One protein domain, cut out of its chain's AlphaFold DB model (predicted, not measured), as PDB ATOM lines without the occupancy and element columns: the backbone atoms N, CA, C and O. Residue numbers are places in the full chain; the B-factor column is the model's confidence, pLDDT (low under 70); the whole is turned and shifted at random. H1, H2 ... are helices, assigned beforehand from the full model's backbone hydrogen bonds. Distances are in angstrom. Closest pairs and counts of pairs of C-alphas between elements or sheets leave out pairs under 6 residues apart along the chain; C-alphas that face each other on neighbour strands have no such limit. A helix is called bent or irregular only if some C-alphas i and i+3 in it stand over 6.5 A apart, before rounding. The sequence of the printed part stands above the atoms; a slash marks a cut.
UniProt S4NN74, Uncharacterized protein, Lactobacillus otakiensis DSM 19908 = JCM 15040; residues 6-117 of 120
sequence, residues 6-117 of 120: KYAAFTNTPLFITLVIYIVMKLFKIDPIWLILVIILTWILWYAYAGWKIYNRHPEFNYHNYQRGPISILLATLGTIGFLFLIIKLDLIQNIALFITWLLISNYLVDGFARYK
ATOM      1  N   LYS A   6     246.365 270.185 307.328       87.81
ATOM      2  CA  LYS A   6     247.753 269.732 307.132       87.81
ATOM      3  C   LYS A   6     247.883 268.237 307.380       87.81
ATOM      4  O   LYS A   6     248.459 267.534 306.558       87.81
ATOM      5  N   TYR A   7     247.322 267.760 308.490       85.62
ATOM      6  CA  TYR A   7     247.301 266.331 308.780       85.62
ATOM      7  C   TYR A   7     246.460 265.574 307.762       85.62
ATOM      8  O   TYR A   7     246.936 264.586 307.221       85.62
ATOM      9  N   ALA A   8     245.258 266.068 307.454       88.88
ATOM     10  CA  ALA A   8     244.391 265.437 306.468       88.88
ATOM     11  C   ALA A   8     245.097 265.272 305.115       88.88
ATOM     12  O   ALA A   8     245.054 264.199 304.522       88.88
ATOM     13  N   ALA A   9     245.801 266.305 304.643       90.50
ATOM     14  CA  ALA A   9     246.593 266.220 303.420       90.50
ATOM     15  C   ALA A   9     247.745 265.213 303.559       90.50
ATOM     16  O   ALA A   9     247.974 264.399 302.665       90.50
ATOM     17  N   PHE A  10     248.447 265.234 304.693       90.69
ATOM     18  CA  PHE A  10     249.571 264.345 304.964       90.69
ATOM     19  C   PHE A  10     249.167 262.862 304.987       90.69
ATOM     20  O   PHE A  10     249.780 262.045 304.301       90.69
ATOM     21  N   THR A  11     248.114 262.497 305.723       88.75
ATOM     22  CA  THR A  11     247.650 261.103 305.819       88.75
ATOM     23  C   THR A  11     247.071 260.583 304.514       88.75
ATOM     24  O   THR A  11     247.194 259.397 304.221       88.75
ATOM     25  N   ASN A  12     246.496 261.469 303.700       92.31
ATOM     26  CA  ASN A  12     245.868 261.113 302.431       92.31
ATOM     27  C   ASN A  12     246.798 261.258 301.219       92.31
ATOM     28  O   ASN A  12     246.390 260.962 300.094       92.31
ATOM     29  N   THR A  13     248.060 261.655 301.421       93.75
ATOM     30  CA  THR A  13     249.040 261.769 300.332       93.75
ATOM     31  C   THR A  13     249.227 260.454 299.555       93.75
ATOM     32  O   THR A  13     249.218 260.514 298.325       93.75
ATOM     33  N   PRO A  14     249.306 259.261 300.186       93.75
ATOM     34  CA  PRO A  14     249.374 257.994 299.450       93.75
ATOM     35  C   PRO A  14     248.191 257.777 298.507       93.75
ATOM     36  O   PRO A  14     248.390 257.415 297.352       93.75
ATOM     37  N   LEU A  15     246.967 258.057 298.968       93.25
ATOM     38  CA  LEU A  15     245.759 257.944 298.147       93.25
ATOM     39  C   LEU A  15     245.774 258.931 296.980       93.25
ATOM     40  O   LEU A  15     245.389 258.569 295.869       93.25
ATOM     41  N   PHE A  16     246.248 260.158 297.211       93.88
ATOM     42  CA  PHE A  16     246.399 261.148 296.150       93.88
ATOM     43  C   PHE A  16     247.404 260.682 295.088       93.88
ATOM     44  O   PHE A  16     247.112 260.739 293.895       93.88
ATOM     45  N   ILE A  17     248.553 260.140 295.508       94.19
ATOM     46  CA  ILE A  17     249.553 259.559 294.603       94.19
ATOM     47  C   ILE A  17     248.951 258.384 293.818       94.19
ATOM     48  O   ILE A  17     249.090 258.338 292.597       94.19
ATOM     49  N   THR A  18     248.223 257.475 294.477       93.31
ATOM     50  CA  THR A  18     247.521 256.368 293.806       93.31
ATOM     51  C   THR A  18     246.537 256.874 292.748       93.31
ATOM     52  O   THR A  18     246.501 256.320 291.651       93.31
ATOM     53  N   LEU A  19     245.767 257.930 293.034       93.25
ATOM     54  CA  LEU A  19     244.825 258.513 292.074       93.25
ATOM     55  C   LEU A  19     245.544 259.060 290.836       93.25
ATOM     56  O   LEU A  19     245.138 258.769 289.710       93.25
ATOM     57  N   VAL A  20     246.625 259.817 291.039       94.44
ATOM     58  CA  VAL A  20     247.432 260.373 289.944       94.44
ATOM     59  C   VAL A  20     248.019 259.250 289.090       94.44
ATOM     60  O   VAL A  20     247.888 259.282 287.866       94.44
ATOM     61  N   ILE A  21     248.602 258.224 289.716       93.88
ATOM     62  CA  ILE A  21     249.172 257.083 288.990       93.88
ATOM     63  C   ILE A  21     248.084 256.329 288.223       93.88
ATOM     64  O   ILE A  21     248.297 255.989 287.064       93.88
ATOM     65  N   TYR A  22     246.903 256.119 288.807       93.12
ATOM     66  CA  TYR A  22     245.795 255.468 288.110       93.12
ATOM     67  C   TYR A  22     245.360 256.238 286.852       93.12
ATOM     68  O   TYR A  22     245.158 255.639 285.794       93.12
ATOM     69  N   ILE A  23     245.255 257.570 286.933       93.25
ATOM     70  CA  ILE A  23     244.931 258.412 285.771       93.25
ATOM     71  C   ILE A  23     245.996 258.242 284.679       93.25
ATOM     72  O   ILE A  23     245.651 258.040 283.515       93.25
ATOM     73  N   VAL A  24     247.276 258.255 285.056       94.19
ATOM     74  CA  VAL A  24     248.400 258.023 284.136       94.19
ATOM     75  C   VAL A  24     248.321 256.628 283.508       94.19
ATOM     76  O   VAL A  24     248.379 256.506 282.289       94.19
ATOM     77  N   MET A  25     248.097 255.576 284.298       94.25
ATOM     78  CA  MET A  25     247.928 254.208 283.796       94.25
ATOM     79  C   MET A  25     246.806 254.113 282.760       94.25
ATOM     80  O   MET A  25     246.993 253.493 281.715       94.25
ATOM     81  N   LYS A  26     245.669 254.776 283.009       92.81
ATOM     82  CA  LYS A  26     244.547 254.819 282.065       92.81
ATOM     83  C   LYS A  26     244.927 255.521 280.759       92.81
ATOM     84  O   LYS A  26     244.569 255.028 279.692       92.81
ATOM     85  N   LEU A  27     245.660 256.636 280.827       94.81
ATOM     86  CA  LEU A  27     246.150 257.354 279.641       94.81
ATOM     87  C   LEU A  27     247.067 256.472 278.782       94.81
ATOM     88  O   LEU A  27     246.963 256.491 277.557       94.81
ATOM     89  N   PHE A  28     247.902 255.652 279.420       96.12
ATOM     90  CA  PHE A  28     248.807 254.716 278.747       96.12
ATOM     91  C   PHE A  28     248.201 253.328 278.483       96.12
ATOM     92  O   PHE A  28     248.897 252.455 277.970       96.12
ATOM     93  N   LYS A  29     246.914 253.112 278.796       93.69
ATOM     94  CA  LYS A  29     246.210 251.823 278.651       93.69
ATOM     95  C   LYS A  29     246.917 250.652 279.358       93.69
ATOM     96  O   LYS A  29     246.889 249.523 278.877       93.69
ATOM     97  N   ILE A  30     247.554 250.927 280.493       92.75
ATOM     98  CA  ILE A  30     248.188 249.909 281.337       92.75
ATOM     99  C   ILE A  30     247.093 249.113 282.053       92.75
ATOM    100  O   ILE A  30     246.097 249.688 282.498       92.75
ATOM    101  N   ASP A  31     247.292 247.800 282.183       91.50
ATOM    102  CA  ASP A  31     246.372 246.918 282.902       91.50
ATOM    103  C   ASP A  31     246.153 247.413 284.354       91.50
ATOM    104  O   ASP A  31     247.132 247.583 285.097       91.50
ATOM    105  N   PRO A  32     244.896 247.646 284.786       86.62
ATOM    106  CA  PRO A  32     244.573 248.074 286.144       86.62
ATOM    107  C   PRO A  32     245.080 247.141 287.248       86.62
ATOM    108  O   PRO A  32     245.201 247.590 288.386       86.62
ATOM    109  N   ILE A  33     245.413 245.877 286.959       91.69
ATOM    110  CA  ILE A  33     245.941 244.939 287.960       91.69
ATOM    111  C   ILE A  33     247.232 245.448 288.619       91.69
ATOM    112  O   ILE A  33     247.449 245.249 289.816       91.69
ATOM    113  N   TRP A  34     248.051 246.204 287.878       92.88
ATOM    114  CA  TRP A  34     249.283 246.811 288.388       92.88
ATOM    115  C   TRP A  34     249.031 247.898 289.438       92.88
ATOM    116  O   TRP A  34     249.938 248.242 290.197       92.88
ATOM    117  N   LEU A  35     247.796 248.399 289.546       91.38
ATOM    118  CA  LEU A  35     247.417 249.365 290.572       91.38
ATOM    119  C   LEU A  35     247.578 248.781 291.981       91.38
ATOM    120  O   LEU A  35     247.928 249.513 292.901       91.38
ATOM    121  N   ILE A  36     247.389 247.467 292.152       92.19
ATOM    122  CA  ILE A  36     247.600 246.784 293.437       92.19
ATOM    123  C   ILE A  36     249.054 246.958 293.887       92.19
ATOM    124  O   ILE A  36     249.312 247.355 295.024       92.19
ATOM    125  N   LEU A  37     250.001 246.725 292.975       93.06
ATOM    126  CA  LEU A  37     251.424 246.897 293.253       93.06
ATOM    127  C   LEU A  37     251.750 248.362 293.567       93.06
ATOM    128  O   LEU A  37     252.451 248.639 294.537       93.06
ATOM    129  N   VAL A  38     251.196 249.301 292.793       92.12
ATOM    130  CA  VAL A  38     251.351 250.743 293.036       92.12
ATOM    131  C   VAL A  38     250.864 251.123 294.431       92.12
ATOM    132  O   VAL A  38     251.564 251.852 295.132       92.12
ATOM    133  N   ILE A  39     249.695 250.634 294.851       92.44
ATOM    134  CA  ILE A  39     249.142 250.890 296.186       92.44
ATOM    135  C   ILE A  39     250.109 250.368 297.246       92.44
ATOM    136  O   ILE A  39     250.547 251.139 298.096       92.44
ATOM    137  N   ILE A  40     250.506 249.097 297.168       94.25
ATOM    138  CA  ILE A  40     251.405 248.486 298.155       94.25
ATOM    139  C   ILE A  40     252.707 249.290 298.271       94.25
ATOM    140  O   ILE A  40     253.089 249.693 299.370       94.25
ATOM    141  N   LEU A  41     253.358 249.588 297.144       95.44
ATOM    142  CA  LEU A  41     254.622 250.323 297.134       95.44
ATOM    143  C   LEU A  41     254.463 251.754 297.653       95.44
ATOM    144  O   LEU A  41     255.255 252.189 298.485       95.44
ATOM    145  N   THR A  42     253.433 252.477 297.210       94.38
ATOM    146  CA  THR A  42     253.199 253.871 297.620       94.38
ATOM    147  C   THR A  42     252.978 253.967 299.124       94.38
ATOM    148  O   THR A  42     253.574 254.816 299.784       94.38
ATOM    149  N   TRP A  43     252.160 253.074 299.685       93.00
ATOM    150  CA  TRP A  43     251.867 253.071 301.114       93.00
ATOM    151  C   TRP A  43     253.082 252.652 301.950       93.00
ATOM    152  O   TRP A  43     253.386 253.323 302.935       93.00
ATOM    153  N   ILE A  44     253.822 251.611 301.546       94.12
ATOM    154  CA  ILE A  44     255.051 251.189 302.244       94.12
ATOM    155  C   ILE A  44     256.089 252.314 302.238       94.12
ATOM    156  O   ILE A  44     256.617 252.669 303.294       94.12
ATOM    157  N   LEU A  45     256.366 252.902 301.070       95.00
ATOM    158  CA  LEU A  45     257.349 253.978 300.934       95.00
ATOM    159  C   LEU A  45     256.942 255.211 301.739       95.00
ATOM    160  O   LEU A  45     257.786 255.809 302.409       95.00
ATOM    161  N   TRP A  46     255.656 255.571 301.719       94.81
ATOM    162  CA  TRP A  46     255.159 256.699 302.493       94.81
ATOM    163  C   TRP A  46     255.308 256.476 303.992       94.81
ATOM    164  O   TRP A  46     255.817 257.356 304.680       94.81
ATOM    165  N   TYR A  47     254.926 255.305 304.506       89.75
ATOM    166  CA  TYR A  47     255.058 255.013 305.932       89.75
ATOM    167  C   TYR A  47     256.514 254.909 306.380       89.75
ATOM    168  O   TYR A  47     256.846 255.416 307.452       89.75
ATOM    169  N   ALA A  48     257.393 254.330 305.560       92.44
ATOM    170  CA  ALA A  48     258.826 254.308 305.837       92.44
ATOM    171  C   ALA A  48     259.400 255.735 305.905       92.44
ATOM    172  O   ALA A  48     260.093 256.089 306.859       92.44
ATOM    173  N   TYR A  49     259.049 256.586 304.934       92.94
ATOM    174  CA  TYR A  49     259.450 257.992 304.904       92.94
ATOM    175  C   TYR A  49     258.901 258.786 306.100       92.94
ATOM    176  O   TYR A  49     259.648 259.497 306.778       92.94
ATOM    177  N   ALA A  50     257.603 258.649 306.378       89.94
ATOM    178  CA  ALA A  50     256.916 259.323 307.470       89.94
ATOM    179  C   ALA A  50     257.506 258.927 308.827       89.94
ATOM    180  O   ALA A  50     257.840 259.803 309.625       89.94
ATOM    181  N   GLY A  51     257.705 257.627 309.054       87.12
ATOM    182  CA  GLY A  51     258.302 257.095 310.276       87.12
ATOM    183  C   GLY A  51     259.719 257.598 310.505       87.12
ATOM    184  O   GLY A  51     260.035 258.081 311.589       87.12
ATOM    185  N   TRP A  52     260.567 257.547 309.476       88.69
ATOM    186  CA  TRP A  52     261.970 257.915 309.624       88.69
ATOM    187  C   TRP A  52     262.189 259.427 309.770       88.69
ATOM    188  O   TRP A  52     262.976 259.866 310.613       88.69
ATOM    189  N   LYS A  53     261.493 260.241 308.965       89.00
ATOM    190  CA  LYS A  53     261.797 261.674 308.824       89.00
ATOM    191  C   LYS A  53     260.798 262.601 309.512       89.00
ATOM    192  O   LYS A  53     261.196 263.678 309.957       89.00
ATOM    193  N   ILE A  54     259.521 262.226 309.570       87.25
ATOM    194  CA  ILE A  54     258.442 263.138 309.977       87.25
ATOM    195  C   ILE A  54     258.018 262.884 311.412       87.25
ATOM    196  O   ILE A  54     258.051 263.821 312.198       87.25
ATOM    197  N   TYR A  55     257.700 261.648 311.797       85.62
ATOM    198  CA  TYR A  55     257.181 261.350 313.137       85.62
ATOM    199  C   TYR A  55     258.166 261.680 314.263       85.62
ATOM    200  O   TYR A  55     257.735 262.038 315.352       85.62
ATOM    201  N   ASN A  56     259.472 261.655 313.985       80.44
ATOM    202  CA  ASN A  56     260.500 262.081 314.940       80.44
ATOM    203  C   ASN A  56     260.488 263.595 315.220       80.44
ATOM    204  O   ASN A  56     260.913 264.021 316.287       80.44
ATOM    205  N   ARG A  57     260.038 264.415 314.261       83.00
ATOM    206  CA  ARG A  57     259.992 265.888 314.376       83.00
ATOM    207  C   ARG A  57     258.587 266.417 314.657       83.00
ATOM    208  O   ARG A  57     258.448 267.468 315.264       83.00
ATOM    209  N   HIS A  58     257.585 265.678 314.197       81.69
ATOM    210  CA  HIS A  58     256.162 265.977 314.276       81.69
ATOM    211  C   HIS A  58     255.402 264.740 314.783       81.69
ATOM    212  O   HIS A  58     254.709 264.066 314.005       81.69
ATOM    213  N   PRO A  59     255.565 264.373 316.067       77.94
ATOM    214  CA  PRO A  59     254.901 263.211 316.658       77.94
ATOM    215  C   PRO A  59     253.367 263.324 316.646       77.94
ATOM    216  O   PRO A  59     252.677 262.304 316.701       77.94
ATOM    217  N   GLU A  60     252.817 264.531 316.503       76.00
ATOM    218  CA  GLU A  60     251.391 264.799 316.304       76.00
ATOM    219  C   GLU A  60     250.821 264.170 315.022       76.00
ATOM    220  O   GLU A  60     249.622 263.912 314.946       76.00
ATOM    221  N   PHE A  61     251.666 263.886 314.028       77.31
ATOM    222  CA  PHE A  61     251.261 263.227 312.786       77.31
ATOM    223  C   PHE A  61     251.334 261.696 312.855       77.31
ATOM    224  O   PHE A  61     250.954 261.023 311.895       77.31
ATOM    225  N   ASN A  62     251.811 261.128 313.966       77.62
ATOM    226  CA  ASN A  62     251.874 259.682 314.147       77.62
ATOM    227  C   ASN A  62     250.464 259.108 314.351       77.62
ATOM    228  O   ASN A  62     249.719 259.537 315.233       77.62
ATOM    229  N   TYR A  63     250.123 258.082 313.572       71.56
ATOM    230  CA  TYR A  63     248.810 257.439 313.591       71.56
ATOM    231  C   TYR A  63     248.444 256.800 314.944       71.56
ATOM    232  O   TYR A  63     247.264 256.611 315.223       71.56
ATOM    233  N   HIS A  64     249.417 256.509 315.816       75.50
ATOM    234  CA  HIS A  64     249.155 256.024 317.180       75.50
ATOM    235  C   HIS A  64     248.636 257.111 318.137       75.50
ATOM    236  O   HIS A  64     248.047 256.795 319.171       75.50
ATOM    237  N   ASN A  65     248.832 258.390 317.805       73.31
ATOM    238  CA  ASN A  65     248.429 259.529 318.636       73.31
ATOM    239  C   ASN A  65     247.042 260.082 318.259       73.31
ATOM    240  O   ASN A  65     246.622 261.134 318.746       73.31
ATOM    241  N   TYR A  66     246.316 259.362 317.404       72.69
ATOM    242  CA  TYR A  66     245.050 259.769 316.812       72.69
ATOM    243  C   TYR A  66     243.850 259.048 317.442       72.69
ATOM    244  O   TYR A  66     243.880 257.845 317.693       72.69
ATOM    245  N   GLN A  67     242.758 259.789 317.657       76.06
ATOM    246  CA  GLN A  67     241.439 259.237 317.958       76.06
ATOM    247  C   GLN A  67     240.359 259.855 317.062       76.06
ATOM    248  O   GLN A  67     240.289 261.071 316.856       76.06
ATOM    249  N   ARG A  68     239.458 259.005 316.558       78.56
ATOM    250  CA  ARG A  68     238.290 259.450 315.788       78.56
ATOM    251  C   ARG A  68     237.300 260.147 316.706       78.56
ATOM    252  O   ARG A  68     236.776 259.555 317.645       78.56
ATOM    253  N   GLY A  69     237.043 261.419 316.423       81.12
ATOM    254  CA  GLY A  69     236.011 262.175 317.115       81.12
ATOM    255  C   GLY A  69     234.602 261.844 316.612       81.12
ATOM    256  O   GLY A  69     234.456 261.271 315.532       81.12
ATOM    257  N   PRO A  70     233.549 262.287 317.324       85.50
ATOM    258  CA  PRO A  70     232.160 262.090 316.899       85.50
ATOM    259  C   PRO A  70     231.867 262.630 315.490       85.50
ATOM    260  O   PRO A  70     231.149 261.997 314.726       85.50
ATOM    261  N   ILE A  71     232.474 263.768 315.119       85.88
ATOM    262  CA  ILE A  71     232.333 264.368 313.781       85.88
ATOM    263  C   ILE A  71     232.987 263.481 312.711       85.88
ATOM    264  O   ILE A  71     232.364 263.209 311.691       85.88
ATOM    265  N   SER A  72     234.202 262.977 312.954       84.75
ATOM    266  CA  SER A  72     234.871 262.027 312.054       84.75
ATOM    267  C   SER A  72     234.045 260.755 311.856       84.75
ATOM    268  O   SER A  72     233.946 260.259 310.739       84.75
ATOM    269  N   ILE A  73     233.422 260.243 312.923       87.12
ATOM    270  CA  ILE A  73     232.540 259.070 312.849       87.12
ATOM    271  C   ILE A  73     231.303 259.390 312.006       87.12
ATOM    272  O   ILE A  73     230.988 258.634 311.095       87.12
ATOM    273  N   LEU A  74     230.640 260.524 312.251       90.56
ATOM    274  CA  LEU A  74     229.478 260.949 311.469       90.56
ATOM    275  C   LEU A  74     229.816 261.084 309.976       90.56
ATOM    276  O   LEU A  74     229.069 260.589 309.136       90.56
ATOM    277  N   LEU A  75     230.951 261.707 309.650       89.81
ATOM    278  CA  LEU A  75     231.426 261.855 308.272       89.81
ATOM    279  C   LEU A  75     231.748 260.509 307.624       89.81
ATOM    280  O   LEU A  75     231.393 260.298 306.469       89.81
ATOM    281  N   ALA A  76     232.365 259.581 308.359       88.50
ATOM    282  CA  ALA A  76     232.624 258.233 307.866       88.50
ATOM    283  C   ALA A  76     231.316 257.474 307.588       88.50
ATOM    284  O   ALA A  76     231.188 256.822 306.552       88.50
ATOM    285  N   THR A  77     230.323 257.597 308.474       90.31
ATOM    286  CA  THR A  77     229.006 256.964 308.319       90.31
ATOM    287  C   THR A  77     228.243 257.541 307.132       90.31
ATOM    288  O   THR A  77     227.853 256.794 306.235       90.31
ATOM    289  N   LEU A  78     228.071 258.867 307.082       91.25
ATOM    290  CA  LEU A  78     227.411 259.548 305.963       91.25
ATOM    291  C   LEU A  78     228.142 259.280 304.654       91.25
ATOM    292  O   LEU A  78     227.506 259.056 303.627       91.25
ATOM    293  N   GLY A  79     229.471 259.251 304.707       89.00
ATOM    294  CA  GLY A  79     230.275 258.946 303.551       89.00
ATOM    295  C   GLY A  79     230.034 257.518 303.049       89.00
ATOM    296  O   GLY A  79     229.752 257.298 301.877       89.00
ATOM    297  N   THR A  80     230.051 256.533 303.937       88.94
ATOM    298  CA  THR A  80     229.804 255.136 303.554       88.94
ATOM    299  C   THR A  80     228.402 254.956 302.964       88.94
ATOM    300  O   THR A  80     228.254 254.353 301.903       88.94
ATOM    301  N   ILE A  81     227.377 255.530 303.602       90.88
ATOM    302  CA  ILE A  81     225.990 255.460 303.117       90.88
ATOM    303  C   ILE A  81     225.854 256.150 301.755       90.88
ATOM    304  O   ILE A  81     225.281 255.576 300.829       90.88
ATOM    305  N   GLY A  82     226.402 257.361 301.613       86.75
ATOM    306  CA  GLY A  82     226.374 258.113 300.361       86.75
ATOM    307  C   GLY A  82     227.074 257.367 299.228       86.75
ATOM    308  O   GLY A  82     226.556 257.303 298.116       86.75
ATOM    309  N   PHE A  83     228.203 256.724 299.523       86.44
ATOM    310  CA  PHE A  83     228.927 255.917 298.552       86.44
ATOM    311  C   PHE A  83     228.129 254.711 298.065       86.44
ATOM    312  O   PHE A  83     228.020 254.488 296.860       86.44
ATOM    313  N   LEU A  84     227.536 253.956 298.994       86.69
ATOM    314  CA  LEU A  84     226.694 252.806 298.667       86.69
ATOM    315  C   LEU A  84     225.491 253.226 297.820       86.69
ATOM    316  O   LEU A  84     225.171 252.569 296.832       86.69
ATOM    317  N   PHE A  85     224.861 254.351 298.165       86.81
ATOM    318  CA  PHE A  85     223.773 254.912 297.371       86.81
ATOM    319  C   PHE A  85     224.220 255.242 295.942       86.81
ATOM    320  O   PHE A  85     223.544 254.845 294.993       86.81
ATOM    321  N   LEU A  86     225.361 255.921 295.776       82.81
ATOM    322  CA  LEU A  86     225.902 256.270 294.460       82.81
ATOM    323  C   LEU A  86     226.259 255.025 293.641       82.81
ATOM    324  O   LEU A  86     225.917 254.974 292.464       82.81
ATOM    325  N   ILE A  87     226.872 254.007 294.253       84.88
ATOM    326  CA  ILE A  87     227.142 252.726 293.587       84.88
ATOM    327  C   ILE A  87     225.848 252.116 293.048       84.88
ATOM    328  O   ILE A  87     225.782 251.778 291.870       84.88
ATOM    329  N   ILE A  88     224.831 251.978 293.903       84.81
ATOM    330  CA  ILE A  88     223.605 251.249 293.567       84.81
ATOM    331  C   ILE A  88     222.773 252.022 292.542       84.81
ATOM    332  O   ILE A  88     222.184 251.426 291.646       84.81
ATOM    333  N   LYS A  89     222.683 253.349 292.679       86.44
ATOM    334  CA  LYS A  89     221.823 254.165 291.814       86.44
ATOM    335  C   LYS A  89     222.444 254.534 290.482       86.44
ATOM    336  O   LYS A  89     221.694 254.741 289.536       86.44
ATOM    337  N   LEU A  90     223.765 254.650 290.415       81.31
ATOM    338  CA  LEU A  90     224.457 255.115 289.214       81.31
ATOM    339  C   LEU A  90     225.269 254.007 288.524       81.31
ATOM    340  O   LEU A  90     225.955 254.295 287.549       81.31
ATOM    341  N   ASP A  91     225.205 252.770 289.029       81.38
ATOM    342  CA  ASP A  91     225.928 251.595 288.515       81.38
ATOM    343  C   ASP A  91     227.443 251.835 288.355       81.38
ATOM    344  O   ASP A  91     228.101 251.457 287.386       81.38
ATOM    345  N   LEU A  92     228.028 252.530 289.334       79.62
ATOM    346  CA  LEU A  92     229.412 253.016 289.265       79.62
ATOM    347  C   LEU A  92     230.443 251.998 289.772       79.62
ATOM    348  O   LEU A  92     231.589 252.373 290.021       79.62
ATOM    349  N   ILE A  93     230.074 250.717 289.891       77.81
ATOM    350  CA  ILE A  93     230.953 249.639 290.390       77.81
ATOM    351  C   ILE A  93     232.269 249.557 289.613       77.81
ATOM    352  O   ILE A  93     233.317 249.294 290.196       77.81
ATOM    353  N   GLN A  94     232.236 249.824 288.308       81.06
ATOM    354  CA  GLN A  94     233.419 249.725 287.450       81.06
ATOM    355  C   GLN A  94     234.260 251.013 287.416       81.06
ATOM    356  O   GLN A  94     235.343 251.042 286.830       81.06
ATOM    357  N   ASN A  95     233.798 252.102 288.041       86.88
ATOM    358  CA  ASN A  95     234.483 253.387 287.988       86.88
ATOM    359  C   ASN A  95     235.529 253.518 289.109       86.88
ATOM    360  O   ASN A  95     235.323 254.195 290.116       86.88
ATOM    361  N   ILE A  96     236.691 252.891 288.904       84.62
ATOM    362  CA  ILE A  96     237.815 252.897 289.861       84.62
ATOM    363  C   ILE A  96     238.275 254.329 290.206       84.62
ATOM    364  O   ILE A  96     238.582 254.610 291.362       84.62
ATOM    365  N   ALA A  97     238.274 255.265 289.246       87.38
ATOM    366  CA  ALA A  97     238.635 256.667 289.515       87.38
ATOM    367  C   ALA A  97     237.682 257.305 290.527       87.38
ATOM    368  O   ALA A  97     238.123 257.979 291.459       87.38
ATOM    369  N   LEU A  98     236.379 257.085 290.347       87.56
ATOM    370  CA  LEU A  98     235.372 257.580 291.271       87.56
ATOM    371  C   LEU A  98     235.539 256.946 292.653       87.56
ATOM    372  O   LEU A  98     235.483 257.665 293.643       87.56
ATOM    373  N   PHE A  99     235.801 255.637 292.718       87.00
ATOM    374  CA  PHE A  99     236.058 254.933 293.976       87.00
ATOM    375  C   PHE A  99     237.240 255.550 294.742       87.00
ATOM    376  O   PHE A  99     237.111 255.899 295.914       87.00
ATOM    377  N   ILE A 100     238.378 255.762 294.074       88.19
ATOM    378  CA  ILE A 100     239.568 256.358 294.702       88.19
ATOM    379  C   ILE A 100     239.306 257.815 295.104       88.19
ATOM    380  O   ILE A 100     239.683 258.228 296.198       88.19
ATOM    381  N   THR A 101     238.627 258.591 294.255       90.38
ATOM    382  CA  THR A 101     238.275 259.993 294.548       90.38
ATOM    383  C   THR A 101     237.351 260.088 295.758       90.38
ATOM    384  O   THR A 101     237.542 260.932 296.632       90.38
ATOM    385  N   TRP A 102     236.375 259.187 295.844       90.12
ATOM    386  CA  TRP A 102     235.481 259.083 296.982       90.12
ATOM    387  C   TRP A 102     236.243 258.776 298.277       90.12
ATOM    388  O   TRP A 102     236.064 259.466 299.285       90.12
ATOM    389  N   LEU A 103     237.124 257.769 298.250       89.06
ATOM    390  CA  LEU A 103     237.979 257.435 299.391       89.06
ATOM    391  C   LEU A 103     238.857 258.616 299.803       89.06
ATOM    392  O   LEU A 103     238.982 258.886 300.990       89.06
ATOM    393  N   LEU A 104     239.426 259.341 298.840       91.88
ATOM    394  CA  LEU A 104     240.258 260.508 299.110       91.88
ATOM    395  C   LEU A 104     239.469 261.608 299.831       91.88
ATOM    396  O   LEU A 104     239.910 262.094 300.867       91.88
ATOM    397  N   ILE A 105     238.294 261.988 299.315       91.75
ATOM    398  CA  ILE A 105     237.476 263.062 299.898       91.75
ATOM    399  C   ILE A 105     236.963 262.657 301.280       91.75
ATOM    400  O   ILE A 105     237.064 263.429 302.234       91.75
ATOM    401  N   SER A 106     236.428 261.441 301.401       91.06
ATOM    402  CA  SER A 106     235.890 260.945 302.669       91.06
ATOM    403  C   SER A 106     236.976 260.842 303.740       91.06
ATOM    404  O   SER A 106     236.788 261.390 304.824       91.06
ATOM    405  N   ASN A 107     238.133 260.244 303.440       90.44
ATOM    406  CA  ASN A 107     239.236 260.160 304.399       90.44
ATOM    407  C   ASN A 107     239.830 261.533 304.724       90.44
ATOM    408  O   ASN A 107     240.080 261.806 305.893       90.44
ATOM    409  N   TYR A 108     239.968 262.434 303.747       91.88
ATOM    410  CA  TYR A 108     240.431 263.800 304.001       91.88
ATOM    411  C   TYR A 108     239.523 264.538 304.996       91.88
ATOM    412  O   TYR A 108     240.001 265.189 305.925       91.88
ATOM    413  N   LEU A 109     238.203 264.404 304.849       91.50
ATOM    414  CA  LEU A 109     237.248 264.989 305.789       91.50
ATOM    415  C   LEU A 109     237.310 264.303 307.162       91.50
ATOM    416  O   LEU A 109     237.393 264.983 308.185       91.50
ATOM    417  N   VAL A 110     237.306 262.968 307.201       88.75
ATOM    418  CA  VAL A 110     237.365 262.179 308.445       88.75
ATOM    419  C   VAL A 110     238.623 262.508 309.250       88.75
ATOM    420  O   VAL A 110     238.522 262.792 310.449       88.75
ATOM    421  N   ASP A 111     239.783 262.523 308.595       87.50
ATOM    422  CA  ASP A 111     241.080 262.811 309.207       87.50
ATOM    423  C   ASP A 111     241.233 264.290 309.557       87.50
ATOM    424  O   ASP A 111     241.831 264.633 310.573       87.50
ATOM    425  N   GLY A 112     240.648 265.197 308.777       87.19
ATOM    426  CA  GLY A 112     240.693 266.617 309.102       87.19
ATOM    427  C   GLY A 112     239.902 266.978 310.360       87.19
ATOM    428  O   GLY A 112     240.275 267.919 311.059       87.19
ATOM    429  N   PHE A 113     238.867 266.208 310.712       88.06
ATOM    430  CA  PHE A 113     238.121 266.359 311.972       88.06
ATOM    431  C   PHE A 113     238.595 265.435 313.106       88.06
ATOM    432  O   PHE A 113     237.986 265.408 314.181       88.06
ATOM    433  N   ALA A 114     239.686 264.699 312.890       81.19
ATOM    434  CA  ALA A 114     240.344 263.878 313.894       81.19
ATOM    435  C   ALA A 114     240.654 264.642 315.190       81.19
ATOM    436  O   ALA A 114     241.030 265.816 315.158       81.19
ATOM    437  N   ARG A 115     240.570 263.959 316.342       72.06
ATOM    438  CA  ARG A 115     241.164 264.458 317.589       72.06
ATOM    439  C   ARG A 115     242.568 263.891 317.727       72.06
ATOM    440  O   ARG A 115     242.781 262.691 317.573       72.06
ATOM    441  N   TYR A 116     243.504 264.760 318.070       66.69
ATOM    442  CA  TYR A 116     244.867 264.380 318.405       66.69
ATOM    443  C   TYR A 116     244.952 264.301 319.921       66.69
ATOM    444  O   TYR A 116     244.425 265.183 320.610       66.69
ATOM    445  N   LYS A 117     245.612 263.268 320.454       58.06
ATOM    446  CA  LYS A 117     246.149 263.387 321.807       58.06
ATOM    447  C   LYS A 117     247.092 264.581 321.766       58.06
ATOM    448  O   LYS A 117     248.043 264.579 320.988       58.06
TER     449      LYS A 117
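AT A GLANCE: This is residues 6 to 117 of the 120 residues of an uncharacterized protein of Lactobacillus otakiensis DSM 19908 = JCM 15040 (UniProt S4NN74). Four long helices stand side by side in one flat row, H2, H1, H4, H3, each running the opposite way to the next: two helical hairpins, H1 with H2 and H3 with H4, set together with H1 and H4 in the middle. The long link between H2 and H3 passes along one end of the row, from one edge to the other. The printed part has 112 residues with four named helices, H1, H2, H3 and H4 along the chain, and no named strand; the class is all helix. It is only just compact, close to loose, with a radius of gyration of the C-alphas of 15.6 A, and spans 41 by 31 by 17 A.

IN THESE COORDINATES: H1, residues 6 to 27, begins with C-alpha 6 at (247.753, 269.732, 307.132) and measures 30.2 A from first to last C-alpha. It is irregular, with C-alphas 11 and 14 7.3 A apart, and has a kink of 51 degrees near residue 13. H2, residues 34 to 54, measures 28.6 A; it is neither bent nor irregular, but only just: C-alphas 51 and 54 are 6.1 A apart. H3, residues 70 to 90, measures 29.6 A and begins with C-alpha 70 at (232.160, 262.090, 316.899). H4, residues 96 to 112, measures 23.8 A and ends with C-alpha 112 at (240.693, 266.617, 309.102).

HOW THE PARTS SIT: H1 and H2 form a helical hairpin and touch, opposite ways at a shallow tilt of 28 degrees; their closest C-alphas are those of Pro 14 and Trp 43, 5.8 A apart. H1 touches H2 with residues 14 to 22 alone. H1 and H4 touch, opposite ways at a shallow tilt of 7 degrees, with the closest C-alphas those of Ala 8 and Gly 112, 4.7 A apart. H3 and H4 form the second helical hairpin and touch, opposite ways at a shallow tilt of 15 degrees; their closest C-alphas are those of Ser 72 and Val 110, 4.4 A apart. H1 and H3 are apart, as are H2 and H4, and H2 and H3. In H2, H3 and H4 every O i to N i+4 pair is within hydrogen-bond range; in H1 16 of 18 are.

THE WHOLE: The two C-alphas farthest apart are those of Arg 57 and Lys 89, at 45.9 A, and the outline is flat. The printed part has no cut. The link from H1 to H2 is short, that from H3 to H4 is tight, and that from H2 to H3, residues 55 to 69, is long. In a short antiparallel pairing, residues 66 to 67 of this long link are paired with residues 115 to 116. The mean pLDDT of the printed part is 87.5, and residues 116 to 117 are under 70.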